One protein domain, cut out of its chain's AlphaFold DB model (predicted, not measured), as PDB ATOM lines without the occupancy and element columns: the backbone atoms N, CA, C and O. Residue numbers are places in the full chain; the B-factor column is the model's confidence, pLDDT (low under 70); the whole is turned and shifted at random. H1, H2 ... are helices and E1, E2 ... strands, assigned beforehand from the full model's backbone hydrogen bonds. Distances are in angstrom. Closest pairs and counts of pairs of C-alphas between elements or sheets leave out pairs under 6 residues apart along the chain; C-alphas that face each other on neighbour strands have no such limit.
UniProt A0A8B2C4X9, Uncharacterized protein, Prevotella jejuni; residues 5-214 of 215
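What this domain is: This is residues 5 to 214 of the 215 residues of an uncharacterized protein of Prevotella jejuni (UniProt A0A8B2C4X9). A small hairpin of two strands, E1 and E2, packs on H2 and H5 within a long rod of helices. H6 and H2 run side by side along the rod, H1, H4 and H5 join them in a bundle, helices packed side by side, and H3 lies near one end. The printed part has 210 residues, mostly helix, in the order H1 H2 H3 H4 E1 E2 H5 H6; the sheet is antiparallel. It is loose, with a radius of gyration of the C-alphas of 23.4 A and spans of 80 by 29 by 27 A.

Where its parts are: Look first at strands E1, residues 97 to 104, and E2, residues 128 to 135. Find C-alpha 167 at (140.465, 116.399, 152.669); from there H6 runs 67.9 A to C-alpha 212 at (97.106, 147.188, 110.433). H2, residues 27 to 61, is 51.2 A long, and H5, residues 140 to 161, 32.1 A. H1 is residues 5 to 18, H3 70 to 77 and H4 83 to 93.

How they stand to each other: In the hairpin E1 and E2, N 99 and O 133 are 2.7 A apart, within hydrogen-bond range. The closest C-alphas of E2 and H2 are Val 132 and Arg 35, 5.3 A; those of E2 and H5 are Gly 133 and Ile 142, 4.6 A. The hub, H2, touches five helices; its residues 41 to 53 touch H6, closest at the C-alphas of Ala 45 and Leu 195, 6.4 A, at a shallow tilt of 23 degrees, the same way. H5 and H6 are a hairpin, closest at the C-alphas of Leu 144 and Leu 187, 5.8 A. H3 and H4 touch only at the corner. Every O i to N i+4 pair is within hydrogen-bond range in H1, H2, H4, H5 and H6, and 2 of 4 in H3.

The domain as a whole: The C-alphas farthest apart, of Asp 69 and Gln 164, are 80.2 A apart. The printed part has no cut. The link E1 to E2 is long, and pLDDT is under 70 at 40 residues, among them 103 to 129.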
ATOM      1  N   THR A   5     121.601 137.073 117.953       90.25
ATOM      2  CA  THR A   5     123.002 136.658 118.120       90.25
ATOM      3  C   THR A   5     123.758 137.643 119.011       90.25
ATOM      4  O   THR A   5     124.534 137.238 119.882       90.25
ATOM      5  N   MET A   6     123.485 138.943 118.844       89.94
ATOM      6  CA  MET A   6     124.090 139.990 119.666       89.94
ATOM      7  C   MET A   6     123.632 139.917 121.129       89.94
ATOM      8  O   MET A   6     124.467 140.104 122.015       89.94
ATOM      9  N   LEU A   7     122.354 139.604 121.388       94.19
ATOM     10  CA  LEU A   7     121.831 139.417 122.745       94.19
ATOM     11  C   LEU A   7     122.626 138.327 123.465       94.19
ATOM     12  O   LEU A   7     123.270 138.592 124.474       94.19
ATOM     13  N   ASN A   8     122.642 137.110 122.914       95.12
ATOM     14  CA  ASN A   8     123.301 135.964 123.543       95.12
ATOM     15  C   ASN A   8     124.775 136.257 123.858       95.12
ATOM     16  O   ASN A   8     125.236 136.013 124.973       95.12
ATOM     17  N   LYS A   9     125.492 136.843 122.890       95.62
ATOM     18  CA  LYS A   9     126.897 137.216 123.040       95.62
ATOM     19  C   LYS A   9     127.106 138.215 124.183       95.62
ATOM     20  O   LYS A   9     127.871 137.915 125.095       95.62
ATOM     21  N   LYS A  10     126.413 139.359 124.160       95.88
ATOM     22  CA  LYS A  10     126.587 140.425 125.164       95.88
ATOM     23  C   LYS A  10     126.234 139.945 126.574       95.88
ATOM     24  O   LYS A  10     126.991 140.190 127.505       95.88
ATOM     25  N   ILE A  11     125.141 139.191 126.722       95.06
ATOM     26  CA  ILE A  11     124.727 138.657 128.027       95.06
ATOM     27  C   ILE A  11     125.780 137.700 128.600       95.06
ATOM     28  O   ILE A  11     126.066 137.739 129.794       95.06
ATOM     29  N   ARG A  12     126.394 136.849 127.771       95.81
ATOM     30  CA  ARG A  12     127.472 135.960 128.233       95.81
ATOM     31  C   ARG A  12     128.746 136.721 128.582       95.81
ATOM     32  O   ARG A  12     129.343 136.424 129.608       95.81
ATOM     33  N   GLU A  13     129.124 137.711 127.776       95.75
ATOM     34  CA  GLU A  13     130.276 138.578 128.057       95.75
ATOM     35  C   GLU A  13     130.110 139.315 129.394       95.75
ATOM     36  O   GLU A  13     131.026 139.317 130.216       95.75
ATOM     37  N   ASP A  14     128.925 139.870 129.664       95.31
ATOM     38  CA  ASP A  14     128.635 140.533 130.937       95.31
ATOM     39  C   ASP A  14     128.611 139.552 132.117       95.31
ATOM     40  O   ASP A  14     129.103 139.880 133.196       95.31
ATOM     41  N   ALA A  15     128.107 138.330 131.924       93.88
ATOM     42  CA  ALA A  15     128.163 137.293 132.951       93.88
ATOM     43  C   ALA A  15     129.606 136.855 133.261       93.88
ATOM     44  O   ALA A  15     129.950 136.626 134.419       93.88
ATOM     45  N   ASP A  16     130.472 136.757 132.254       93.44
ATOM     46  CA  ASP A  16     131.888 136.423 132.444       93.44
ATOM     47  C   ASP A  16     132.701 137.588 133.030       93.44
ATOM     48  O   ASP A  16     133.762 137.370 133.616       93.44
ATOM     49  N   LEU A  17     132.205 138.820 132.927       93.25
ATOM     50  CA  LEU A  17     132.780 139.978 133.606       93.25
ATOM     51  C   LEU A  17     132.344 140.042 135.078       93.25
ATOM     52  O   LEU A  17     133.176 140.213 135.963       93.25
ATOM     53  N   LEU A  18     131.038 139.920 135.335       92.44
ATOM     54  CA  LEU A  18     130.422 140.245 136.627       92.44
ATOM     55  C   LEU A  18     130.248 139.034 137.545       92.44
ATOM     56  O   LEU A  18     130.150 139.195 138.756       92.44
ATOM     57  N   LEU A  19     130.198 137.820 136.992       90.06
ATOM     58  CA  LEU A  19     129.805 136.597 137.700       90.06
ATOM     59  C   LEU A  19     130.819 135.452 137.520       90.06
ATOM     60  O   LEU A  19     130.508 134.290 137.786       90.06
ATOM     61  N   ARG A  20     132.039 135.728 137.045       85.94
ATOM     62  CA  ARG A  20     133.048 134.683 136.791       85.94
ATOM     63  C   ARG A  20     133.561 134.019 138.062       85.94
ATOM     64  O   ARG A  20     133.606 132.794 138.118       85.94
ATOM     65  N   ASP A  21     133.916 134.824 139.057       84.12
ATOM     66  CA  ASP A  21     134.587 134.375 140.278       84.12
ATOM     67  C   ASP A  21     133.708 134.569 141.522       84.12
ATOM     68  O   ASP A  21     134.178 135.022 142.567       84.12
ATOM     69  N   ILE A  22     132.420 134.211 141.425       83.81
ATOM     70  CA  ILE A  22     131.432 134.380 142.511       83.81
ATOM     71  C   ILE A  22     131.948 133.804 143.840       83.81
ATOM     72  O   ILE A  22     131.747 134.387 144.896       83.81
ATOM     73  N   GLN A  23     132.675 132.687 143.810       78.75
ATOM     74  CA  GLN A  23     133.249 132.023 144.986       78.75
ATOM     75  C   GLN A  23     134.316 132.841 145.743       78.75
ATOM     76  O   GLN A  23     134.714 132.451 146.853       78.75
ATOM     77  N   LEU A  24     134.830 133.913 145.133       82.25
ATOM     78  CA  LEU A  24     135.845 134.812 145.688       82.25
ATOM     79  C   LEU A  24     135.272 136.157 146.157       82.25
ATOM     80  O   LEU A  24     135.976 136.868 146.870       82.25
ATOM     81  N   MET A  25     134.026 136.477 145.797       85.12
ATOM     82  CA  MET A  25     133.384 137.756 146.116       85.12
ATOM     83  C   MET A  25     133.015 137.874 147.601       85.12
ATOM     84  O   MET A  25     133.009 136.889 148.348       85.12
ATOM     85  N   GLY A  26     132.689 139.093 148.035       80.88
ATOM     86  CA  GLY A  26     131.911 139.343 149.254       80.88
ATOM     87  C   GLY A  26     130.389 139.256 149.013       80.88
ATOM     88  O   GLY A  26     129.957 139.359 147.869       80.88
ATOM     89  N   PRO A  27     129.554 139.096 150.062       77.69
ATOM     90  CA  PRO A  27     128.091 139.097 149.914       77.69
ATOM     91  C   PRO A  27     127.533 140.358 149.245       77.69
ATOM     92  O   PRO A  27     126.724 140.253 148.327       77.69
ATOM     93  N   ASP A  28     128.004 141.535 149.664       79.62
ATOM     94  CA  ASP A  28     127.548 142.812 149.104       79.62
ATOM     95  C   ASP A  28     127.989 142.964 147.643       79.62
ATOM     96  O   ASP A  28     127.205 143.371 146.793       79.62
ATOM     97  N   GLU A  29     129.221 142.551 147.332       86.12
ATOM     98  CA  GLU A  29     129.767 142.547 145.971       86.12
ATOM     99  C   GLU A  29     128.982 141.616 145.039       86.12
ATOM    100  O   GLU A  29     128.675 141.992 143.912       86.12
ATOM    101  N   LEU A  30     128.613 140.416 145.501       85.12
ATOM    102  CA  LEU A  30     127.798 139.490 144.717       85.12
ATOM    103  C   LEU A  30     126.423 140.087 144.395       85.12
ATOM    104  O   LEU A  30     125.980 140.019 143.251       85.12
ATOM    105  N   ASN A  31     125.754 140.675 145.387       82.38
ATOM    106  CA  ASN A  31     124.446 141.295 145.184       82.38
ATOM    107  C   ASN A  31     124.522 142.469 144.203       82.38
ATOM    108  O   ASN A  31     123.711 142.560 143.281       82.38
ATOM    109  N   GLU A  32     125.529 143.324 144.362       86.69
ATOM    110  CA  GLU A  32     125.790 144.455 143.476       86.69
ATOM    111  C   GLU A  32     126.066 143.979 142.035       86.69
ATOM    112  O   GLU A  32     125.488 144.501 141.080       86.69
ATOM    113  N   ASN A  33     126.875 142.931 141.861       91.44
ATOM    114  CA  ASN A  33     127.178 142.354 140.549       91.44
ATOM    115  C   ASN A  33     125.957 141.696 139.895       91.44
ATOM    116  O   ASN A  33     125.779 141.824 138.683       91.44
ATOM    117  N   LEU A  34     125.098 141.022 140.667       88.81
ATOM    118  CA  LEU A  34     123.830 140.476 140.168       88.81
ATOM    119  C   LEU A  34     122.884 141.592 139.709       88.81
ATOM    120  O   LEU A  34     122.273 141.462 138.646       88.81
ATOM    121  N   ARG A  35     122.809 142.703 140.455       89.06
ATOM    122  CA  ARG A  35     122.049 143.893 140.048       89.06
ATOM    123  C   ARG A  35     122.578 144.476 138.747       89.06
ATOM    124  O   ARG A  35     121.813 144.610 137.796       89.06
ATOM    125  N   TYR A  36     123.876 144.775 138.676       91.81
ATOM    126  CA  TYR A  36     124.475 145.332 137.462       91.81
ATOM    127  C   TYR A  36     124.305 144.403 136.267       91.81
ATOM    128  O   TYR A  36     124.045 144.862 135.158       91.81
ATOM    129  N   PHE A  37     124.417 143.093 136.479       93.19
ATOM    130  CA  PHE A  37     124.184 142.119 135.426       93.19
ATOM    131  C   PHE A  37     122.736 142.170 134.918       93.19
ATOM    132  O   PHE A  37     122.527 142.188 133.706       93.19
ATOM    133  N   ALA A  38     121.743 142.266 135.810       92.12
ATOM    134  CA  ALA A  38     120.343 142.436 135.421       92.12
ATOM    135  C   ALA A  38     120.105 143.751 134.657       92.12
ATOM    136  O   ALA A  38     119.480 143.751 133.600       92.12
ATOM    137  N   GLU A  39     120.648 144.870 135.137       92.75
ATOM    138  CA  GLU A  39     120.519 146.171 134.467       92.75
ATOM    139  C   GLU A  39     121.146 146.167 133.072       92.75
ATOM    140  O   GLU A  39     120.535 146.626 132.105       92.75
ATOM    141  N   LYS A  40     122.346 145.598 132.933       94.81
ATOM    142  CA  LYS A  40     122.983 145.449 131.624       94.81
ATOM    143  C   LYS A  40     122.162 144.567 130.695       94.81
ATOM    144  O   LYS A  40     121.962 144.931 129.540       94.81
ATOM    145  N   ALA A  41     121.655 143.446 131.200       94.62
ATOM    146  CA  ALA A  41     120.848 142.528 130.416       94.62
ATOM    147  C   ALA A  41     119.576 143.194 129.872       94.62
ATOM    148  O   ALA A  41     119.266 143.063 128.686       94.62
ATOM    149  N   LYS A  42     118.905 143.985 130.715       94.31
ATOM    150  CA  LYS A  42     117.790 144.849 130.325       94.31
ATOM    151  C   LYS A  42     118.193 145.810 129.207       94.31
ATOM    152  O   LYS A  42     117.572 145.798 128.148       94.31
ATOM    153  N   ASN A  43     119.246 146.598 129.423       94.69
ATOM    154  CA  ASN A  43     119.677 147.629 128.476       94.69
ATOM    155  C   ASN A  43     120.038 147.040 127.106       94.69
ATOM    156  O   ASN A  43     119.764 147.647 126.074       94.69
ATOM    157  N   VAL A  44     120.638 145.844 127.077       96.31
ATOM    158  CA  VAL A  44     120.940 145.146 125.820       96.31
ATOM    159  C   VAL A  44     119.661 144.801 125.060       96.31
ATOM    160  O   VAL A  44     119.600 145.039 123.856       96.31
ATOM    161  N   ALA A  45     118.651 144.247 125.731       95.94
ATOM    162  CA  ALA A  45     117.402 143.873 125.077       95.94
ATOM    163  C   ALA A  45     116.594 145.099 124.618       95.94
ATOM    164  O   ALA A  45     116.118 145.111 123.484       95.94
ATOM    165  N   GLU A  46     116.488 146.140 125.450       95.44
ATOM    166  CA  GLU A  46     115.809 147.389 125.077       95.44
ATOM    167  C   GLU A  46     116.483 148.050 123.869       95.44
ATOM    168  O   GLU A  46     115.796 148.400 122.912       95.44
ATOM    169  N   GLY A  47     117.819 148.118 123.853       95.69
ATOM    170  CA  GLY A  47     118.569 148.665 122.721       95.69
ATOM    171  C   GLY A  47     118.385 147.865 121.427       95.69
ATOM    172  O   GLY A  47     118.210 148.451 120.364       95.69
ATOM    173  N   ILE A  48     118.354 146.529 121.500       97.00
ATOM    174  CA  ILE A  48     118.094 145.679 120.324       97.00
ATOM    175  C   ILE A  48     116.695 145.940 119.752       97.00
ATOM    176  O   ILE A  48     116.532 146.024 118.532       97.00
ATOM    177  N   LEU A  49     115.677 146.065 120.608       96.94
ATOM    178  CA  LEU A  49     114.324 146.359 120.142       96.94
ATOM    179  C   LEU A  49     114.227 147.770 119.555       96.94
ATOM    180  O   LEU A  49     113.588 147.953 118.522       96.94
ATOM    181  N   GLU A  50     114.868 148.752 120.184       95.31
ATOM    182  CA  GLU A  50     114.918 150.132 119.703       95.31
ATOM    183  C   GLU A  50     115.566 150.225 118.311       95.31
ATOM    184  O   GLU A  50     114.978 150.798 117.392       95.31
ATOM    185  N   GLU A  51     116.723 149.588 118.110       95.69
ATOM    186  CA  GLU A  51     117.384 149.506 116.800       95.69
ATOM    187  C   GLU A  51     116.473 148.864 115.743       95.69
ATOM    188  O   GLU A  51     116.371 149.350 114.612       95.69
ATOM    189  N   TYR A  52     115.757 147.800 116.112       96.50
ATOM    190  CA  TYR A  52     114.787 147.163 115.227       96.50
ATOM    191  C   TYR A  52     113.623 148.102 114.867       96.50
ATOM    192  O   TYR A  52     113.305 148.232 113.685       96.50
ATOM    193  N   ILE A  53     113.031 148.806 115.836       95.50
ATOM    194  CA  ILE A  53     111.958 149.789 115.601       95.50
ATOM    195  C   ILE A  53     112.431 150.867 114.619       95.50
ATOM    196  O   ILE A  53     111.731 151.167 113.648       95.50
ATOM    197  N   PHE A  54     113.634 151.414 114.812       94.00
ATOM    198  CA  PHE A  54     114.200 152.397 113.886       94.00
ATOM    199  C   PHE A  54     114.420 151.827 112.486       94.00
ATOM    200  O   PHE A  54     114.152 152.514 111.498       94.00
ATOM    201  N   SER A  55     114.849 150.568 112.382       94.62
ATOM    202  CA  SER A  55     115.005 149.901 111.088       94.62
ATOM    203  C   SER A  55     113.673 149.758 110.345       94.62
ATOM    204  O   SER A  55     113.622 149.986 109.137       94.62
ATOM    205  N   VAL A  56     112.579 149.457 111.059       94.75
ATOM    206  CA  VAL A  56     111.232 149.371 110.477       94.75
ATOM    207  C   VAL A  56     110.781 150.742 109.985       94.75
ATOM    208  O   VAL A  56     110.348 150.852 108.841       94.75
ATOM    209  N   VAL A  57     110.938 151.792 110.800       93.44
ATOM    210  CA  VAL A  57     110.618 153.170 110.386       93.44
ATOM    211  C   VAL A  57     111.391 153.532 109.120       93.44
ATOM    212  O   VAL A  57     110.773 153.854 108.108       93.44
ATOM    213  N   SER A  58     112.720 153.393 109.141       93.25
ATOM    214  CA  SER A  58     113.584 153.729 108.006       93.25
ATOM    215  C   SER A  58     113.197 152.965 106.737       93.25
ATOM    216  O   SER A  58     113.112 153.564 105.665       93.25
ATOM    217  N   ASN A  59     112.874 151.671 106.843       94.00
ATOM    218  CA  ASN A  59     112.482 150.853 105.696       94.00
ATOM    219  C   ASN A  59     111.232 151.379 104.966       94.00
ATOM    220  O   ASN A  59     111.163 151.279 103.740       94.00
ATOM    221  N   TYR A  60     110.268 151.939 105.704       92.94
ATOM    222  CA  TYR A  60     108.994 152.426 105.164       92.94
ATOM    223  C   TYR A  60     108.961 153.936 104.884       92.94
ATOM    224  O   TYR A  60     108.090 154.387 104.140       92.94
ATOM    225  N   THR A  61     109.901 154.724 105.416       90.81
ATOM    226  CA  THR A  61     109.995 156.169 105.139       90.81
ATOM    227  C   THR A  61     111.002 156.503 104.040       90.81
ATOM    228  O   THR A  61     110.708 157.320 103.173       90.81
ATOM    229  N   GLU A  62     112.178 155.876 104.058       91.06
ATOM    230  CA  GLU A  62     113.327 156.242 103.207       91.06
ATOM    231  C   GLU A  62     113.972 155.032 102.506       91.06
ATOM    232  O   GLU A  62     114.815 155.195 101.623       91.06
ATOM    233  N   GLY A  63     113.588 153.816 102.894       89.00
ATOM    234  CA  GLY A  63     114.181 152.568 102.431       89.00
ATOM    235  C   GLY A  63     113.544 151.977 101.172       89.00
ATOM    236  O   GLY A  63     112.875 152.639 100.381       89.00
ATOM    237  N   ILE A  64     113.766 150.674 100.982       86.44
ATOM    238  CA  ILE A  64     113.332 149.933  99.785       86.44
ATOM    239  C   ILE A  64     111.801 149.920  99.664       86.44
ATOM    240  O   ILE A  64     111.269 149.970  98.557       86.44
ATOM    241  N   ASN A  65     111.106 149.910 100.804       89.81
ATOM    242  CA  ASN A  65     109.650 149.912 100.883       89.81
ATOM    243  C   ASN A  65     109.086 151.317 101.155       89.81
ATOM    244  O   ASN A  65     107.991 151.429 101.706       89.81
ATOM    245  N   ALA A  66     109.819 152.378 100.793       91.31
ATOM    246  CA  ALA A  66     109.398 153.755 101.025       91.31
ATOM    247  C   ALA A  66     107.981 154.016 100.488       91.31
ATOM    248  O   ALA A  66     107.684 153.867  99.295       91.31
ATOM    249  N   ILE A  67     107.100 154.424 101.395       91.75
ATOM    250  CA  ILE A  67     105.686 154.646 101.129       91.75
ATOM    251  C   ILE A  67     105.517 156.000 100.436       91.75
ATOM    252  O   ILE A  67     105.914 157.038 100.957       91.75
ATOM    253  N   LYS A  68     104.890 155.994  99.255       89.81
ATOM    254  CA  LYS A  68     104.588 157.222  98.493       89.81
ATOM    255  C   LYS A  68     103.254 157.856  98.877       89.81
ATOM    256  O   LYS A  68     103.057 159.050  98.664       89.81
ATOM    257  N   ASP A  69     102.340 157.048  99.403       91.75
ATOM    258  CA  ASP A  69     101.043 157.510  99.876       91.75
ATOM    259  C   ASP A  69     101.218 158.312 101.172       91.75
ATOM    260  O   ASP A  69     101.715 157.802 102.176       91.75
ATOM    261  N   THR A  70     100.832 159.586 101.148       88.69
ATOM    262  CA  THR A  70     101.041 160.504 102.274       88.69
ATOM    263  C   THR A  70     100.197 160.135 103.497       88.69
ATOM    264  O   THR A  70     100.641 160.343 104.627       88.69
ATOM    265  N   GLU A  71      99.007 159.565 103.297       89.31
ATOM    266  CA  GLU A  71      98.133 159.129 104.387       89.31
ATOM    267  C   GLU A  71      98.748 157.926 105.106       89.31
ATOM    268  O   GLU A  71      98.857 157.925 106.333       89.31
ATOM    269  N   ILE A  72      99.241 156.937 104.360       89.19
ATOM    270  CA  ILE A  72      99.905 155.765 104.942       89.19
ATOM    271  C   ILE A  72     101.250 156.160 105.572       89.19
ATOM    272  O   ILE A  72     101.544 155.734 106.689       89.19
ATOM    273  N   LEU A  73     102.038 157.026 104.927       91.06
ATOM    274  CA  LEU A  73     103.303 157.526 105.480       91.06
ATOM    275  C   LEU A  73     103.090 158.236 106.826       91.06
ATOM    276  O   LEU A  73     103.884 158.056 107.752       91.06
ATOM    277  N   SER A  74     101.985 158.979 106.977       90.81
ATOM    278  CA  SER A  74     101.631 159.641 108.239       90.81
ATOM    279  C   SER A  74     101.493 158.663 109.415       90.81
ATOM    280  O   SER A  74     101.792 159.032 110.552       90.81
ATOM    281  N   LYS A  75     101.143 157.393 109.156       92.75
ATOM    282  CA  LYS A  75     101.055 156.336 110.178       92.75
ATOM    283  C   LYS A  75     102.423 155.915 110.728       92.75
ATOM    284  O   LYS A  75     102.472 155.307 111.790       92.75
ATOM    285  N   PHE A  76     103.527 156.261 110.066       91.69
ATOM    286  CA  PHE A  76     104.887 156.030 110.569       91.69
ATOM    287  C   PHE A  76     105.486 157.274 111.226       91.69
ATOM    288  O   PHE A  76     106.055 157.168 112.308       91.69
ATOM    289  N   ILE A  77     105.327 158.446 110.602       86.12
ATOM    290  CA  ILE A  77     106.023 159.679 111.013       86.12
ATOM    291  C   ILE A  77     105.275 160.513 112.064       86.12
ATOM    292  O   ILE A  77     105.822 161.486 112.580       86.12
ATOM    293  N   ASN A  78     104.016 160.187 112.376       89.69
ATOM    294  CA  ASN A  78     103.263 160.919 113.392       89.69
ATOM    295  C   ASN A  78     103.829 160.633 114.792       89.69
ATOM    296  O   ASN A  78     103.654 159.547 115.336       89.69
ATOM    297  N   PHE A  79     104.431 161.648 115.410       86.06
ATOM    298  CA  PHE A  79     105.047 161.546 116.737       86.06
ATOM    299  C   PHE A  79     104.079 161.200 117.876       86.06
ATOM    300  O   PHE A  79     104.519 160.734 118.917       86.06
ATOM    301  N   SER A  80     102.777 161.440 117.710       90.06
ATOM    302  CA  SER A  80     101.777 161.231 118.767       90.06
ATOM    303  C   SER A  80     101.031 159.902 118.678       90.06
ATOM    304  O   SER A  80     100.467 159.457 119.673       90.06
ATOM    305  N   SER A  81     100.992 159.273 117.502       91.06
ATOM    306  CA  SER A  81     100.172 158.072 117.277       91.06
ATOM    307  C   SER A  81     100.720 157.118 116.216       91.06
ATOM    308  O   SER A  81     100.091 156.104 115.911       91.06
ATOM    309  N   GLY A  82     101.842 157.458 115.587       93.00
ATOM    310  CA  GLY A  82     102.457 156.644 114.550       93.00
ATOM    311  C   GLY A  82     103.113 155.385 115.111       93.00
ATOM    312  O   GLY A  82     103.142 155.161 116.322       93.00
ATOM    313  N   TYR A  83     103.665 154.571 114.216       96.06
ATOM    314  CA  TYR A  83     104.322 153.302 114.527       96.06
ATOM    315  C   TYR A  83     105.287 153.399 115.714       96.06
ATOM    316  O   TYR A  83     105.174 152.628 116.665       96.06
ATOM    317  N   GLN A  84     106.206 154.372 115.687       93.69
ATOM    318  CA  GLN A  84     107.211 154.507 116.737       93.69
ATOM    319  C   GLN A  84     106.561 154.778 118.097       93.69
ATOM    320  O   GLN A  84     106.937 154.148 119.081       93.69
ATOM    321  N   GLN A  85     105.547 155.647 118.156       94.62
ATOM    322  CA  GLN A  85     104.844 155.930 119.406       94.62
ATOM    323  C   GLN A  85     104.080 154.703 119.919       94.62
ATOM    324  O   GLN A  85     104.148 154.402 121.105       94.62
ATOM    325  N   GLN A  86     103.421 153.946 119.037       96.94
ATOM    326  CA  GLN A  86     102.728 152.711 119.422       96.94
ATOM    327  C   GLN A  86     103.694 151.655 119.979       96.94
ATOM    328  O   GLN A  86     103.374 150.976 120.954       96.94
ATOM    329  N   MET A  87     104.896 151.542 119.407       97.06
ATOM    330  CA  MET A  87     105.938 150.662 119.937       97.06
ATOM    331  C   MET A  87     106.487 151.152 121.281       97.06
ATOM    332  O   MET A  87     106.670 150.340 122.186       97.06
ATOM    333  N   LEU A  88     106.693 152.462 121.456       94.50
ATOM    334  CA  LEU A  88     107.083 153.045 122.746       94.50
ATOM    335  C   LEU A  88     106.020 152.798 123.826       94.50
ATOM    336  O   LEU A  88     106.356 152.429 124.951       94.50
ATOM    337  N   ASP A  89     104.739 152.936 123.481       95.69
ATOM    338  CA  ASP A  89     103.627 152.629 124.381       95.69
ATOM    339  C   ASP A  89     103.599 151.139 124.743       95.69
ATOM    340  O   ASP A  89     103.358 150.783 125.899       95.69
ATOM    341  N   TRP A  90     103.892 150.248 123.790       96.62
ATOM    342  CA  TRP A  90     104.014 148.820 124.069       96.62
ATOM    343  C   TRP A  90     105.172 148.518 125.028       96.62
ATOM    344  O   TRP A  90     104.947 147.811 126.010       96.62
ATOM    345  N   ILE A  91     106.364 149.090 124.810       94.69
ATOM    346  CA  ILE A  91     107.526 148.933 125.707       94.69
ATOM    347  C   ILE A  91     107.167 149.402 127.118       94.69
ATOM    348  O   ILE A  91     107.404 148.695 128.095       94.69
ATOM    349  N   LYS A  92     106.517 150.566 127.232       93.31
ATOM    350  CA  LYS A  92     106.071 151.120 128.514       93.31
ATOM    351  C   LYS A  92     105.086 150.204 129.246       93.31
ATOM    352  O   LYS A  92     105.122 150.131 130.470       93.31
ATOM    353  N   ASN A  93     104.206 149.526 128.510       94.00
ATOM    354  CA  ASN A  93     103.213 148.607 129.071       94.00
ATOM    355  C   ASN A  93     103.756 147.186 129.302       94.00
ATOM    356  O   ASN A  93     103.088 146.384 129.950       94.00
ATOM    357  N   ASN A  94     104.946 146.869 128.786       93.12
ATOM    358  CA  ASN A  94     105.603 145.571 128.930       93.12
ATOM    359  C   ASN A  94     107.058 145.770 129.390       93.12
ATOM    360  O   ASN A  94     107.979 145.384 128.669       93.12
ATOM    361  N   PRO A  95     107.291 146.407 130.551       91.00
ATOM    362  CA  PRO A  95     108.633 146.775 130.969       91.00
ATOM    363  C   PRO A  95     109.468 145.554 131.364       91.00
ATOM    364  O   PRO A  95     108.978 144.598 131.966       91.00
ATOM    365  N   LEU A  96     110.769 145.640 131.094       91.88
ATOM    366  CA  LEU A  96     111.778 144.827 131.761       91.88
ATOM    367  C   LEU A  96     112.086 145.480 133.118       91.88
ATOM    368  O   LEU A  96     112.655 146.578 133.182       91.88
ATOM    369  N   GLU A  97     111.685 144.841 134.214       88.38
ATOM    370  CA  GLU A  97     111.804 145.418 135.556       88.38
ATOM    371  C   GLU A  97     112.966 144.793 136.317       88.38
ATOM    372  O   GLU A  97     113.033 143.581 136.465       88.38
ATOM    373  N   VAL A  98     113.864 145.610 136.863       86.56
ATOM    374  CA  VAL A  98     114.836 145.122 137.844       86.56
ATOM    375  C   VAL A  98     114.198 145.247 139.230       86.56
ATOM    376  O   VAL A  98     113.835 146.347 139.641       86.56
ATOM    377  N   LYS A  99     114.007 144.128 139.930       83.00
ATOM    378  CA  LYS A  99     113.368 144.044 141.249       83.00
ATOM    379  C   LYS A  99     114.295 143.444 142.282       83.00
ATOM    380  O   LYS A  99     115.101 142.577 141.977       83.00
ATOM    381  N   GLU A 100     114.116 143.858 143.524       80.94
ATOM    382  CA  GLU A 100     114.767 143.242 144.671       80.94
ATOM    383  C   GLU A 100     113.719 142.443 145.447       80.94
ATOM    384  O   GLU A 100     112.638 142.956 145.739       80.94
ATOM    385  N   GLU A 101     114.027 141.194 145.786       78.81
ATOM    386  CA  GLU A 101     113.203 140.389 146.683       78.81
ATOM    387  C   GLU A 101     114.001 139.986 147.919       78.81
ATOM    388  O   GLU A 101     115.114 139.454 147.843       78.81
ATOM    389  N   MET A 102     113.396 140.234 149.081       77.00
ATOM    390  CA  MET A 102     113.863 139.663 150.333       77.00
ATOM    391  C   MET A 102     113.441 138.204 150.389       77.00
ATOM    392  O   MET A 102     112.261 137.889 150.238       77.00
ATOM    393  N   PHE A 103     114.390 137.325 150.668       69.56
ATOM    394  CA  PHE A 103     114.103 135.924 150.912       69.56
ATOM    395  C   PHE A 103     114.643 135.495 152.269       69.56
ATOM    396  O   PHE A 103     115.693 135.949 152.739       69.56
ATOM    397  N   GLU A 104     113.888 134.609 152.912       62.50
ATOM    398  CA  GLU A 104     114.344 133.944 154.119       62.50
ATOM    399  C   GLU A 104     115.410 132.928 153.733       62.50
ATOM    400  O   GLU A 104     115.164 131.972 152.995       62.50
ATOM    401  N   PHE A 105     116.619 133.141 154.236       60.84
ATOM    402  CA  PHE A 105     117.660 132.149 154.100       60.84
ATOM    403  C   PHE A 105     117.427 131.047 155.154       60.84
ATOM    404  O   PHE A 105     117.163 131.363 156.321       60.84
ATOM    405  N   PRO A 106     117.515 129.753 154.786       48.16
ATOM    406  CA  PRO A 106     117.216 128.660 155.703       48.16
ATOM    407  C   PRO A 106     118.060 128.737 156.982       48.16
ATOM    408  O   PRO A 106     119.289 128.826 156.934       48.16
ATOM    409  N   GLN A 107     117.388 128.658 158.138       44.91
ATOM    410  CA  GLN A 107     118.052 128.504 159.432       44.91
ATOM    411  C   GLN A 107     118.973 127.281 159.416       44.91
ATOM    412  O   GLN A 107     118.641 126.224 158.874       44.91
ATOM    413  N   ALA A 108     120.107 127.421 160.097       43.84
ATOM    414  CA  ALA A 108     120.947 126.312 160.514       43.84
ATOM    415  C   ALA A 108     120.094 125.192 161.140       43.84
ATOM    416  O   ALA A 108     119.633 125.326 162.274       43.84
ATOM    417  N   LYS A 109     119.892 124.064 160.446       38.34
ATOM    418  CA  LYS A 109     119.383 122.862 161.118       38.34
ATOM    419  C   LYS A 109     120.432 122.445 162.149       38.34
ATOM    420  O   LYS A 109     121.561 122.112 161.785       38.34
ATOM    421  N   SER A 110     120.064 122.452 163.433       37.75
ATOM    422  CA  SER A 110     120.861 121.790 164.462       37.75
ATOM    423  C   SER A 110     121.032 120.331 164.052       37.75
ATOM    424  O   SER A 110     120.051 119.654 163.750       37.75
ATOM    425  N   VAL A 111     122.277 119.876 163.997       36.94
ATOM    426  CA  VAL A 111     122.659 118.558 163.496       36.94
ATOM    427  C   VAL A 111     121.908 117.448 164.246       36.94
ATOM    428  O   VAL A 111     122.287 117.081 165.353       36.94
ATOM    429  N   THR A 112     120.899 116.855 163.611       34.25
ATOM    430  CA  THR A 112     120.556 115.445 163.810       34.25
ATOM    431  C   THR A 112     120.969 114.715 162.545       34.25
ATOM    432  O   THR A 112     120.354 114.853 161.490       34.25
ATOM    433  N   THR A 113     122.098 114.019 162.637       41.28
ATOM    434  CA  THR A 113     122.656 113.166 161.590       41.28
ATOM    435  C   THR A 113     121.698 112.029 161.260       41.28
ATOM    436  O   THR A 113     121.712 111.015 161.955       41.28
ATOM    437  N   ASP A 114     120.955 112.167 160.165       36.09
ATOM    438  CA  ASP A 114     120.474 111.023 159.398       36.09
ATOM    439  C   ASP A 114     121.358 110.818 158.165       36.09
ATOM    440  O   ASP A 114     121.759 111.748 157.462       36.09
ATOM    441  N   LYS A 115     121.752 109.562 157.963       44.84
ATOM    442  CA  LYS A 115     122.682 109.136 156.919       44.84
ATOM    443  C   LYS A 115     121.971 109.167 155.565       44.84
ATOM    444  O   LYS A 115     121.179 108.277 155.287       44.84
ATOM    445  N   GLY A 116     122.310 110.123 154.702       41.97
ATOM    446  CA  GLY A 116     121.968 110.029 153.277       41.97
ATOM    447  C   GLY A 116     121.883 111.348 152.519       41.97
ATOM    448  O   GLY A 116     122.189 111.372 151.332       41.97
ATOM    449  N   GLU A 117     121.556 112.451 153.189       38.62
ATOM    450  CA  GLU A 117     121.391 113.754 152.537       38.62
ATOM    451  C   GLU A 117     122.444 114.751 153.025       38.62
ATOM    452  O   GLU A 117     122.646 114.948 154.226       38.62
ATOM    453  N   ILE A 118     123.148 115.378 152.076       42.88
ATOM    454  CA  ILE A 118     124.115 116.446 152.343       42.88
ATOM    455  C   ILE A 118     123.327 117.652 152.858       42.88
ATOM    456  O   ILE A 118     122.788 118.433 152.079       42.88
ATOM    457  N   SER A 119     123.237 117.785 154.180       41.19
ATOM    458  CA  SER A 119     122.690 118.975 154.823       41.19
ATOM    459  C   SER A 119     123.835 119.966 155.058       41.19
ATOM    460  O   SER A 119     124.756 119.631 155.808       41.19
ATOM    461  N   PRO A 120     123.825 121.152 154.426       39.66
ATOM    462  CA  PRO A 120     124.867 122.151 154.624       39.66
ATOM    463  C   PRO A 120     124.931 122.544 156.107       39.66
ATOM    464  O   PRO A 120     123.915 122.884 156.716       39.66
ATOM    465  N   LYS A 121     126.128 122.501 156.707       35.97
ATOM    466  CA  LYS A 121     126.372 123.132 158.010       35.97
ATOM    467  C   LYS A 121     126.410 124.638 157.797       35.97
ATOM    468  O   LYS A 121     127.439 125.198 157.453       35.97
ATOM    469  N   ILE A 122     125.269 125.279 157.969       41.22
ATOM    470  CA  ILE A 122     125.148 126.735 157.979       41.22
ATOM    471  C   ILE A 122     125.089 127.142 159.454       41.22
ATOM    472  O   ILE A 122     124.411 126.473 160.225       41.22
ATOM    473  N   ILE A 123     125.812 128.185 159.873       38.31
ATOM    474  CA  ILE A 123     125.763 128.732 161.243       38.31
ATOM    475  C   ILE A 123     125.358 130.206 161.154       38.31
ATOM    476  O   ILE A 123     126.172 131.091 161.393       38.31
ATOM    477  N   PHE A 124     124.113 130.491 160.772       40.19
ATOM    478  CA  PHE A 124     123.528 131.828 160.909       40.19
ATOM    479  C   PHE A 124     122.216 131.747 161.693       40.19
ATOM    480  O   PHE A 124     121.407 130.841 161.479       40.19
ATOM    481  N   GLY A 125     122.028 132.703 162.609       38.66
ATOM    482  CA  GLY A 125     120.700 133.078 163.095       38.66
ATOM    483  C   GLY A 125     119.894 133.662 161.934       38.66
ATOM    484  O   GLY A 125     120.493 134.200 161.006       38.66
ATOM    485  N   ALA A 126     118.569 133.498 161.959       41.25
ATOM    486  CA  ALA A 126     117.664 133.905 160.881       41.25
ATOM    487  C   ALA A 126     118.047 135.276 160.295       41.25
ATOM    488  O   ALA A 126     117.943 136.295 160.975       41.25
ATOM    489  N   GLY A 127     118.539 135.278 159.058       54.88
ATOM    490  CA  GLY A 127     118.902 136.481 158.326       54.88
ATOM    491  C   GLY A 127     118.139 136.504 157.015       54.88
ATOM    492  O   GLY A 127     118.148 135.524 156.271       54.88
ATOM    493  N   THR A 128     117.457 137.606 156.747       61.34
ATOM    494  CA  THR A 128     116.916 137.919 155.426       61.34
ATOM    495  C   THR A 128     118.073 138.263 154.494       61.34
ATOM    496  O   THR A 128     118.961 139.035 154.858       61.34
ATOM    497  N   ALA A 129     118.077 137.686 153.297       68.12
ATOM    498  CA  ALA A 129     118.994 138.050 152.225       68.12
ATOM    499  C   ALA A 129     118.220 138.765 151.110       68.12
ATOM    500  O   ALA A 129     117.019 138.555 150.946       68.12
ATOM    501  N   LEU A 130     118.911 139.627 150.366       72.31
ATOM    502  CA  LEU A 130     118.358 140.346 149.222       72.31
ATOM    503  C   LEU A 130     118.842 139.681 147.938       72.31
ATOM    504  O   LEU A 130     120.048 139.589 147.727       72.31
ATOM    505  N   ALA A 131     117.916 139.226 147.097       74.81
ATOM    506  CA  ALA A 131     118.200 138.831 145.724       74.81
ATOM    507  C   ALA A 131     117.749 139.954 144.795       74.81
ATOM    508  O   ALA A 131     116.579 140.336 144.807       74.81
ATOM    509  N   VAL A 132     118.669 140.468 143.981       74.50
ATOM    510  CA  VAL A 132     118.311 141.389 142.898       74.50
ATOM    511  C   VAL A 132     118.037 140.583 141.642       74.50
ATOM    512  O   VAL A 132     118.677 139.555 141.419       74.50
ATOM    513  N   GLY A 133     117.036 141.049 140.898       72.50
ATOM    514  CA  GLY A 133     116.132 140.319 140.023       72.50
ATOM    515  C   GLY A 133     115.885 141.017 138.685       72.50
ATOM    516  O   GLY A 133     115.521 142.173 138.744       72.50
ATOM    517  N   LEU A 134     115.950 140.384 137.510       72.00
ATOM    518  CA  LEU A 134     115.202 140.852 136.336       72.00
ATOM    519  C   LEU A 134     113.859 140.119 136.330       72.00
ATOM    520  O   LEU A 134     113.800 138.893 136.257       72.00
ATOM    521  N   PHE A 135     112.792 140.883 136.495       75.44
ATOM    522  CA  PHE A 135     111.409 140.456 136.472       75.44
ATOM    523  C   PHE A 135     110.842 140.765 135.092       75.44
ATOM    524  O   PHE A 135     110.761 141.921 134.675       75.44
ATOM    525  N   ILE A 136     110.471 139.704 134.386       70.06
ATOM    526  CA  ILE A 136     109.885 139.795 133.053       70.06
ATOM    527  C   ILE A 136     108.552 139.045 133.071       70.06
ATOM    528  O   ILE A 136     107.541 139.590 133.504       70.06
ATOM    529  N   PHE A 137     108.554 137.773 132.654       62.84
ATOM    530  CA  PHE A 137     107.365 136.919 132.607       62.84
ATOM    531  C   PHE A 137     107.250 136.004 133.824       62.84
ATOM    532  O   PHE A 137     106.148 135.575 134.165       62.84
ATOM    533  N   THR A 138     108.377 135.658 134.454       68.12
ATOM    534  CA  THR A 138     108.415 134.727 135.578       68.12
ATOM    535  C   THR A 138     109.374 135.187 136.674       68.12
ATOM    536  O   THR A 138     110.339 135.902 136.423       68.12
ATOM    537  N   ASN A 139     109.157 134.702 137.900       73.31
ATOM    538  CA  ASN A 139     110.077 134.918 139.028       73.31
ATOM    539  C   ASN A 139     111.261 133.932 139.007       73.31
ATOM    540  O   ASN A 139     111.989 133.806 139.997       73.31
ATOM    541  N   VAL A 140     111.447 133.178 137.913       77.81
ATOM    542  CA  VAL A 140     112.470 132.124 137.824       77.81
ATOM    543  C   VAL A 140     113.859 132.718 138.012       77.81
ATOM    544  O   VAL A 140     114.683 132.125 138.704       77.81
ATOM    545  N   TRP A 141     114.110 133.907 137.464       80.94
ATOM    546  CA  TRP A 141     115.417 134.535 137.584       80.94
ATOM    547  C   TRP A 141     115.747 134.959 139.018       80.94
ATOM    548  O   TRP A 141     116.815 134.614 139.522       80.94
ATOM    549  N   ILE A 142     114.806 135.616 139.707       79.00
ATOM    550  CA  ILE A 142     114.946 135.982 141.128       79.00
ATOM    551  C   ILE A 142     115.186 134.733 141.985       79.00
ATOM    552  O   ILE A 142     116.066 134.719 142.844       79.00
ATOM    553  N   THR A 143     114.466 133.646 141.694       82.31
ATOM    554  CA  THR A 143     114.634 132.364 142.392       82.31
ATOM    555  C   THR A 143     116.046 131.801 142.193       82.31
ATOM    556  O   THR A 143     116.693 131.387 143.153       82.31
ATOM    557  N   LEU A 144     116.566 131.819 140.962       83.88
ATOM    558  CA  LEU A 144     117.923 131.359 140.658       83.88
ATOM    559  C   LEU A 144     118.992 132.251 141.311       83.88
ATOM    560  O   LEU A 144     119.993 131.730 141.804       83.88
ATOM    561  N   ALA A 145     118.782 133.570 141.364       84.19
ATOM    562  CA  ALA A 145     119.671 134.499 142.062       84.19
ATOM    563  C   ALA A 145     119.706 134.205 143.573       84.19
ATOM    564  O   ALA A 145     120.788 134.081 144.153       84.19
ATOM    565  N   ALA A 146     118.543 133.983 144.193       83.38
ATOM    566  CA  ALA A 146     118.437 133.588 145.595       83.38
ATOM    567  C   ALA A 146     119.158 132.259 145.885       83.38
ATOM    568  O   ALA A 146     119.870 132.140 146.885       83.38
ATOM    569  N   GLU A 147     119.055 131.264 144.996       82.88
ATOM    570  CA  GLU A 147     119.799 130.003 145.119       82.88
ATOM    571  C   GLU A 147     121.324 130.202 145.032       82.88
ATOM    572  O   GLU A 147     122.067 129.589 145.806       82.88
ATOM    573  N   ILE A 148     121.804 131.059 144.122       85.31
ATOM    574  CA  ILE A 148     123.232 131.395 143.989       85.31
ATOM    575  C   ILE A 148     123.746 132.054 145.269       85.31
ATOM    576  O   ILE A 148     124.745 131.594 145.826       85.31
ATOM    577  N   ILE A 149     123.043 133.076 145.767       83.19
ATOM    578  CA  ILE A 149     123.375 133.755 147.027       83.19
ATOM    579  C   ILE A 149     123.373 132.742 148.174       83.19
ATOM    580  O   ILE A 149     124.272 132.751 149.016       83.19
ATOM    581  N   THR A 150     122.420 131.807 148.173       81.31
ATOM    582  CA  THR A 150     122.301 130.804 149.230       81.31
ATOM    583  C   THR A 150     123.534 129.888 149.294       81.31
ATOM    584  O   THR A 150     124.131 129.666 150.356       81.31
ATOM    585  N   ILE A 151     123.959 129.367 148.140       77.50
ATOM    586  CA  ILE A 151     125.158 128.524 148.025       77.50
ATOM    587  C   ILE A 151     126.409 129.333 148.376       77.50
ATOM    588  O   ILE A 151     127.251 128.864 149.145       77.50
ATOM    589  N   PHE A 152     126.520 130.555 147.859       82.12
ATOM    590  CA  PHE A 152     127.651 131.439 148.114       82.12
ATOM    591  C   PHE A 152     127.828 131.733 149.612       82.12
ATOM    592  O   PHE A 152     128.924 131.550 150.146       82.12
ATOM    593  N   LEU A 153     126.756 132.114 150.315       76.75
ATOM    594  CA  LEU A 153     126.805 132.388 151.753       76.75
ATOM    595  C   LEU A 153     127.246 131.151 152.538       76.75
ATOM    596  O   LEU A 153     128.079 131.262 153.435       76.75
ATOM    597  N   THR A 154     126.778 129.961 152.152       74.12
ATOM    598  CA  THR A 154     127.216 128.694 152.760       74.12
ATOM    599  C   THR A 154     128.736 128.503 152.633       74.12
ATOM    600  O   THR A 154     129.410 128.177 153.612       74.12
ATOM    601  N   ILE A 155     129.310 128.771 151.452       72.81
ATOM    602  CA  ILE A 155     130.765 128.702 151.223       72.81
ATOM    603  C   ILE A 155     131.505 129.749 152.067       72.81
ATOM    604  O   ILE A 155     132.503 129.432 152.719       72.81
ATOM    605  N   TYR A 156     131.040 131.001 152.040       74.50
ATOM    606  CA  TYR A 156     131.675 132.125 152.729       74.50
ATOM    607  C   TYR A 156     131.776 131.885 154.242       74.50
ATOM    608  O   TYR A 156     132.812 132.143 154.859       74.50
ATOM    609  N   GLN A 157     130.724 131.329 154.839       71.44
ATOM    610  CA  GLN A 157     130.673 130.997 156.261       71.44
ATOM    611  C   GLN A 157     131.633 129.872 156.632       71.44
ATOM    612  O   GLN A 157     132.420 130.021 157.569       71.44
ATOM    613  N   ASN A 158     131.618 128.777 155.869       67.44
ATOM    614  CA  ASN A 158     132.502 127.640 156.113       67.44
ATOM    615  C   ASN A 158     133.984 128.048 156.055       67.44
ATOM    616  O   ASN A 158     134.772 127.594 156.879       67.44
ATOM    617  N   LYS A 159     134.359 128.985 155.171       66.94
ATOM    618  CA  LYS A 159     135.720 129.559 155.133       66.94
ATOM    619  C   LYS A 159     136.094 130.345 156.400       66.94
ATOM    620  O   LYS A 159     137.270 130.396 156.747       66.94
ATOM    621  N   ARG A 160     135.134 130.984 157.080       60.53
ATOM    622  CA  ARG A 160     135.377 131.769 158.307       60.53
ATOM    623  C   ARG A 160     135.474 130.910 159.565       60.53
ATOM    624  O   ARG A 160     136.186 131.282 160.493       60.53
ATOM    625  N   ILE A 161     134.743 129.799 159.607       53.16
ATOM    626  CA  ILE A 161     134.615 128.961 160.806       53.16
ATOM    627  C   ILE A 161     135.789 127.981 160.939       53.16
ATOM    628  O   ILE A 161     136.194 127.661 162.059       53.16
ATOM    629  N   THR A 162     136.391 127.544 159.831       53.34
ATOM    630  CA  THR A 162     137.307 126.396 159.846       53.34
ATOM    631  C   THR A 162     138.727 126.776 159.420       53.34
ATOM    632  O   THR A 162     138.977 127.165 158.284       53.34
ATOM    633  N   LYS A 163     139.690 126.648 160.346       54.19
ATOM    634  CA  LYS A 163     141.141 126.835 160.104       54.19
ATOM    635  C   LYS A 163     141.889 125.530 159.781       54.19
ATOM    636  O   LYS A 163     143.104 125.561 159.597       54.19
ATOM    637  N   GLN A 164     141.204 124.385 159.762       53.38
ATOM    638  CA  GLN A 164     141.827 123.062 159.670       53.38
ATOM    639  C   GLN A 164     141.513 122.399 158.324       53.38
ATOM    640  O   GLN A 164     140.444 121.840 158.135       53.38
ATOM    641  N   ASN A 165     142.476 122.442 157.398       56.88
ATOM    642  CA  ASN A 165     142.387 121.807 156.080       56.88
ATOM    643  C   ASN A 165     142.241 120.279 156.207       56.88
ATOM    644  O   ASN A 165     143.237 119.565 156.339       56.88
ATOM    645  N   SER A 166     141.009 119.768 156.147       68.56
ATOM    646  CA  SER A 166     140.741 118.337 155.984       68.56
ATOM    647  C   SER A 166     140.374 118.016 154.533       68.56
ATOM    648  O   SER A 166     139.702 118.789 153.853       68.56
ATOM    649  N   MET A 167     140.773 116.838 154.041       70.31
ATOM    650  CA  MET A 167     140.465 116.399 152.669       70.31
ATOM    651  C   MET A 167     138.951 116.342 152.380       70.31
ATOM    652  O   MET A 167     138.526 116.516 151.241       70.31
ATOM    653  N   LYS A 168     138.121 116.130 153.413       69.12
ATOM    654  CA  LYS A 168     136.654 116.148 153.291       69.12
ATOM    655  C   LYS A 168     136.120 117.547 152.976       69.12
ATOM    656  O   LYS A 168     135.271 117.668 152.100       69.12
ATOM    657  N   GLU A 169     136.653 118.582 153.620       68.12
ATOM    658  CA  GLU A 169     136.263 119.976 153.364       68.12
ATOM    659  C   GLU A 169     136.693 120.449 151.973       68.12
ATOM    660  O   GLU A 169     135.950 121.169 151.312       68.12
ATOM    661  N   GLU A 170     137.851 120.005 151.476       72.25
ATOM    662  CA  GLU A 170     138.290 120.343 150.118       72.25
ATOM    663  C   GLU A 170     137.370 119.730 149.046       72.25
ATOM    664  O   GLU A 170     137.028 120.387 148.059       72.25
ATOM    665  N   ILE A 171     136.925 118.485 149.251       75.19
ATOM    666  CA  ILE A 171     135.946 117.827 148.373       75.19
ATOM    667  C   ILE A 171     134.604 118.566 148.414       75.19
ATOM    668  O   ILE A 171     133.981 118.775 147.373       75.19
ATOM    669  N   GLU A 172     134.154 118.969 149.600       71.62
ATOM    670  CA  GLU A 172     132.891 119.682 149.785       71.62
ATOM    671  C   GLU A 172     132.927 121.078 149.142       71.62
ATOM    672  O   GLU A 172     132.014 121.444 148.404       71.62
ATOM    673  N   LYS A 173     134.037 121.806 149.300       71.38
ATOM    674  CA  LYS A 173     134.291 123.082 148.622       71.38
ATOM    675  C   LYS A 173     134.199 122.947 147.101       71.38
ATOM    676  O   LYS A 173     133.458 123.703 146.478       71.38
ATOM    677  N   LYS A 174     134.872 121.953 146.510       79.75
ATOM    678  CA  LYS A 174     134.814 121.703 145.056       79.75
ATOM    679  C   LYS A 174     133.393 121.396 144.577       79.75
ATOM    680  O   LYS A 174     133.006 121.828 143.494       79.75
ATOM    681  N   ARG A 175     132.593 120.677 145.376       78.31
ATOM    682  CA  ARG A 175     131.178 120.414 145.060       78.31
ATOM    683  C   ARG A 175     130.346 121.692 145.061       78.31
ATOM    684  O   ARG A 175     129.545 121.884 144.148       78.31
ATOM    685  N   TYR A 176     130.532 122.563 146.051       75.00
ATOM    686  CA  TYR A 176     129.825 123.841 146.100       75.00
ATOM    687  C   TYR A 176     130.229 124.775 144.956       75.00
ATOM    688  O   TYR A 176     129.350 125.369 144.341       75.00
ATOM    689  N   GLU A 177     131.516 124.852 144.616       81.31
ATOM    690  CA  GLU A 177     132.008 125.634 143.471       81.31
ATOM    691  C   GLU A 177     131.417 125.127 142.145       81.31
ATOM    692  O   GLU A 177     130.912 125.915 141.348       81.31
ATOM    693  N   ALA A 178     131.376 123.806 141.932       81.94
ATOM    694  CA  ALA A 178     130.728 123.224 140.755       81.94
ATOM    695  C   ALA A 178     129.216 123.519 140.708       81.94
ATOM    696  O   ALA A 178     128.677 123.834 139.648       81.94
ATOM    697  N   SER A 179     128.530 123.450 141.855       81.25
ATOM    698  CA  SER A 179     127.107 123.799 141.962       81.25
ATOM    699  C   SER A 179     126.858 125.273 141.631       81.25
ATOM    700  O   SER A 179     125.927 125.593 140.894       81.25
ATOM    701  N   LEU A 180     127.724 126.166 142.119       83.56
ATOM    702  CA  LEU A 180     127.659 127.602 141.868       83.56
ATOM    703  C   LEU A 180     127.812 127.917 140.377       83.56
ATOM    704  O   LEU A 180     127.001 128.658 139.828       83.56
ATOM    705  N   HIS A 181     128.776 127.284 139.701       86.56
ATOM    706  CA  HIS A 181     128.926 127.398 138.248       86.56
ATOM    707  C   HIS A 181     127.689 126.893 137.498       86.56
ATOM    708  O   HIS A 181     127.157 127.603 136.649       86.56
ATOM    709  N   ALA A 182     127.165 125.718 137.856       86.69
ATOM    710  CA  ALA A 182     125.971 125.180 137.209       86.69
ATOM    711  C   ALA A 182     124.734 126.077 137.409       86.69
ATOM    712  O   ALA A 182     123.918 126.223 136.498       86.69
ATOM    713  N   LYS A 183     124.573 126.685 138.592       87.06
ATOM    714  CA  LYS A 183     123.487 127.637 138.870       87.06
ATOM    715  C   LYS A 183     123.686 128.962 138.139       87.06
ATOM    716  O   LYS A 183     122.712 129.461 137.584       87.06
ATOM    717  N   LYS A 184     124.921 129.469 138.046       89.62
ATOM    718  CA  LYS A 184     125.267 130.629 137.210       89.62
ATOM    719  C   LYS A 184     124.856 130.393 135.760       89.62
ATOM    720  O   LYS A 184     124.152 131.213 135.186       89.62
ATOM    721  N   ASP A 185     125.225 129.254 135.182       90.94
ATOM    722  CA  ASP A 185     124.905 128.957 133.784       90.94
ATOM    723  C   ASP A 185     123.392 128.856 133.560       90.94
ATOM    724  O   ASP A 185     122.876 129.357 132.561       90.94
ATOM    725  N   LYS A 186     122.652 128.266 134.509       90.75
ATOM    726  CA  LYS A 186     121.181 128.259 134.475       90.75
ATOM    727  C   LYS A 186     120.597 129.666 134.559       90.75
ATOM    728  O   LYS A 186     119.678 129.965 133.804       90.75
ATOM    729  N   LEU A 187     121.131 130.511 135.437       90.44
ATOM    730  CA  LEU A 187     120.719 131.903 135.592       90.44
ATOM    731  C   LEU A 187     120.940 132.700 134.295       90.44
ATOM    732  O   LEU A 187     120.023 133.370 133.822       90.44
ATOM    733  N   VAL A 188     122.111 132.567 133.671       92.25
ATOM    734  CA  VAL A 188     122.448 133.233 132.401       92.25
ATOM    735  C   VAL A 188     121.566 132.731 131.257       92.25
ATOM    736  O   VAL A 188     120.996 133.528 130.518       92.25
ATOM    737  N   ASN A 189     121.406 131.413 131.114       91.94
ATOM    738  CA  ASN A 189     120.578 130.841 130.050       91.94
ATOM    739  C   ASN A 189     119.091 131.185 130.228       91.94
ATOM    740  O   ASN A 189     118.403 131.444 129.242       91.94
ATOM    741  N   GLY A 190     118.602 131.205 131.472       88.44
ATOM    742  CA  GLY A 190     117.246 131.633 131.802       88.44
ATOM    743  C   GLY A 190     117.003 133.087 131.405       88.44
ATOM    744  O   GLY A 190     116.030 133.360 130.708       88.44
ATOM    745  N   MET A 191     117.941 133.979 131.748       90.00
ATOM    746  CA  MET A 191     117.900 135.390 131.352       90.00
ATOM    747  C   MET A 191     117.807 135.552 129.834       90.00
ATOM    748  O   MET A 191     116.919 136.237 129.337       90.00
ATOM    749  N   ILE A 192     118.700 134.890 129.091       93.06
ATOM    750  CA  ILE A 192     118.699 134.945 127.623       93.06
ATOM    751  C   ILE A 192     117.334 134.502 127.091       93.06
ATOM    752  O   ILE A 192     116.729 135.224 126.309       93.06
ATOM    753  N   SER A 193     116.808 133.369 127.560       91.31
ATOM    754  CA  SER A 193     115.528 132.848 127.078       91.31
ATOM    755  C   SER A 193     114.347 133.787 127.347       91.31
ATOM    756  O   SER A 193     113.467 133.911 126.495       91.31
ATOM    757  N   GLU A 194     114.286 134.442 128.509       89.94
ATOM    758  CA  GLU A 194     113.202 135.387 128.804       89.94
ATOM    759  C   GLU A 194     113.312 136.677 127.984       89.94
ATOM    760  O   GLU A 194     112.300 137.148 127.463       89.94
ATOM    761  N   LEU A 195     114.525 137.201 127.790       94.12
ATOM    762  CA  LEU A 195     114.753 138.375 126.943       94.12
ATOM    763  C   LEU A 195     114.456 138.081 125.468       94.12
ATOM    764  O   LEU A 195     113.842 138.902 124.792       94.12
ATOM    765  N   GLU A 196     114.810 136.895 124.965       94.62
ATOM    766  CA  GLU A 196     114.465 136.476 123.602       94.62
ATOM    767  C   GLU A 196     112.952 136.421 123.383       94.62
ATOM    768  O   GLU A 196     112.483 136.857 122.333       94.62
ATOM    769  N   LYS A 197     112.189 135.932 124.369       93.38
ATOM    770  CA  LYS A 197     110.718 135.930 124.316       93.38
ATOM    771  C   LYS A 197     110.151 137.342 124.320       93.38
ATOM    772  O   LYS A 197     109.197 137.617 123.600       93.38
ATOM    773  N   TRP A 198     110.718 138.233 125.130       95.19
ATOM    774  CA  TRP A 198     110.283 139.625 125.172       95.19
ATOM    775  C   TRP A 198     110.511 140.320 123.824       95.19
ATOM    776  O   TRP A 198     109.600 140.964 123.305       95.19
ATOM    777  N   LEU A 199     111.671 140.095 123.201       96.94
ATOM    778  CA  LEU A 199     111.966 140.573 121.849       96.94
ATOM    779  C   LEU A 199     111.009 139.989 120.800       96.94
ATOM    780  O   LEU A 199     110.531 140.733 119.949       96.94
ATOM    781  N   ASP A 200     110.678 138.695 120.878       96.38
ATOM    782  CA  ASP A 200     109.711 138.063 119.963       96.38
ATOM    783  C   ASP A 200     108.321 138.693 120.050       96.38
ATOM    784  O   ASP A 200     107.650 138.883 119.030       96.38
ATOM    785  N   LEU A 201     107.874 139.035 121.261       96.44
ATOM    786  CA  LEU A 201     106.613 139.747 121.443       96.44
ATOM    787  C   LEU A 201     106.683 141.155 120.846       96.44
ATOM    788  O   LEU A 201     105.746 141.551 120.153       96.44
ATOM    789  N   GLY A 202     107.791 141.874 121.048       97.06
ATOM    790  CA  GLY A 202     108.006 143.194 120.452       97.06
ATOM    791  C   GLY A 202     107.987 143.153 118.921       97.06
ATOM    792  O   GLY A 202     107.291 143.947 118.288       97.06
ATOM    793  N   GLU A 203     108.668 142.180 118.311       97.75
ATOM    794  CA  GLU A 203     108.622 141.956 116.862       97.75
ATOM    795  C   GLU A 203     107.205 141.606 116.382       97.75
ATOM    796  O   GLU A 203     106.732 142.151 115.384       97.75
ATOM    797  N   THR A 204     106.493 140.740 117.104       97.56
ATOM    798  CA  THR A 204     105.114 140.363 116.760       97.56
ATOM    799  C   THR A 204     104.187 141.578 116.768       97.56
ATOM    800  O   THR A 204     103.404 141.770 115.838       97.56
ATOM    801  N   VAL A 205     104.285 142.426 117.793       97.75
ATOM    802  CA  VAL A 205     103.483 143.650 117.902       97.75
ATOM    803  C   VAL A 205     103.839 144.639 116.801       97.75
ATOM    804  O   VAL A 205     102.933 145.153 116.147       97.75
ATOM    805  N   SER A 206     105.128 144.835 116.528       97.12
ATOM    806  CA  SER A 206     105.602 145.643 115.403       97.12
ATOM    807  C   SER A 206     104.972 145.198 114.081       97.12
ATOM    808  O   SER A 206     104.362 146.007 113.380       97.12
ATOM    809  N   ASN A 207     105.042 143.901 113.771       96.44
ATOM    810  CA  ASN A 207     104.486 143.350 112.537       96.44
ATOM    811  C   ASN A 207     102.962 143.541 112.464       96.44
ATOM    812  O   ASN A 207     102.435 143.913 111.415       96.44
ATOM    813  N   ASN A 208     102.249 143.352 113.578       96.94
ATOM    814  CA  ASN A 208     100.805 143.579 113.649       96.94
ATOM    815  C   ASN A 208     100.432 145.048 113.402       96.94
ATOM    816  O   ASN A 208      99.474 145.314 112.674       96.94
ATOM    817  N   ILE A 209     101.187 146.000 113.962       96.31
ATOM    818  CA  ILE A 209     100.982 147.435 113.723       96.31
ATOM    819  C   ILE A 209     101.185 147.746 112.240       96.31
ATOM    820  O   ILE A 209     100.300 148.339 111.623       96.31
ATOM    821  N   VAL A 210     102.294 147.298 111.644       94.69
ATOM    822  CA  VAL A 210     102.572 147.510 110.213       94.69
ATOM    823  C   VAL A 210     101.453 146.927 109.343       94.69
ATOM    824  O   VAL A 210     100.923 147.624 108.482       94.69
ATOM    825  N   THR A 211     101.006 145.704 109.637       93.69
ATOM    826  CA  THR A 211      99.919 145.036 108.899       93.69
ATOM    827  C   THR A 211      98.604 145.814 109.016       93.69
ATOM    828  O   THR A 211      97.863 145.962 108.043       93.69
ATOM    829  N   SER A 212      98.310 146.375 110.196       93.94
ATOM    830  CA  SER A 212      97.106 147.188 110.433       93.94
ATOM    831  C   SER A 212      97.057 148.457 109.576       93.94
ATOM    832  O   SER A 212      95.993 149.047 109.377       93.94
ATOM    833  N   PHE A 213      98.201 148.881 109.035       92.38
ATOM    834  CA  PHE A 213      98.276 150.027 108.143       92.38
ATOM    835  C   PHE A 213      97.888 149.697 106.702       92.38
ATOM    836  O   PHE A 213      97.671 150.642 105.939       92.38
ATOM    837  N   GLY A 214      97.708 148.412 106.375       85.44
ATOM    838  CA  GLY A 214      97.333 147.918 105.050       85.44
ATOM    839  C   GLY A 214      98.530 147.618 104.147       85.44
ATOM    840  O   GLY A 214      98.407 147.764 102.932       85.44
TER     841      GLY A 214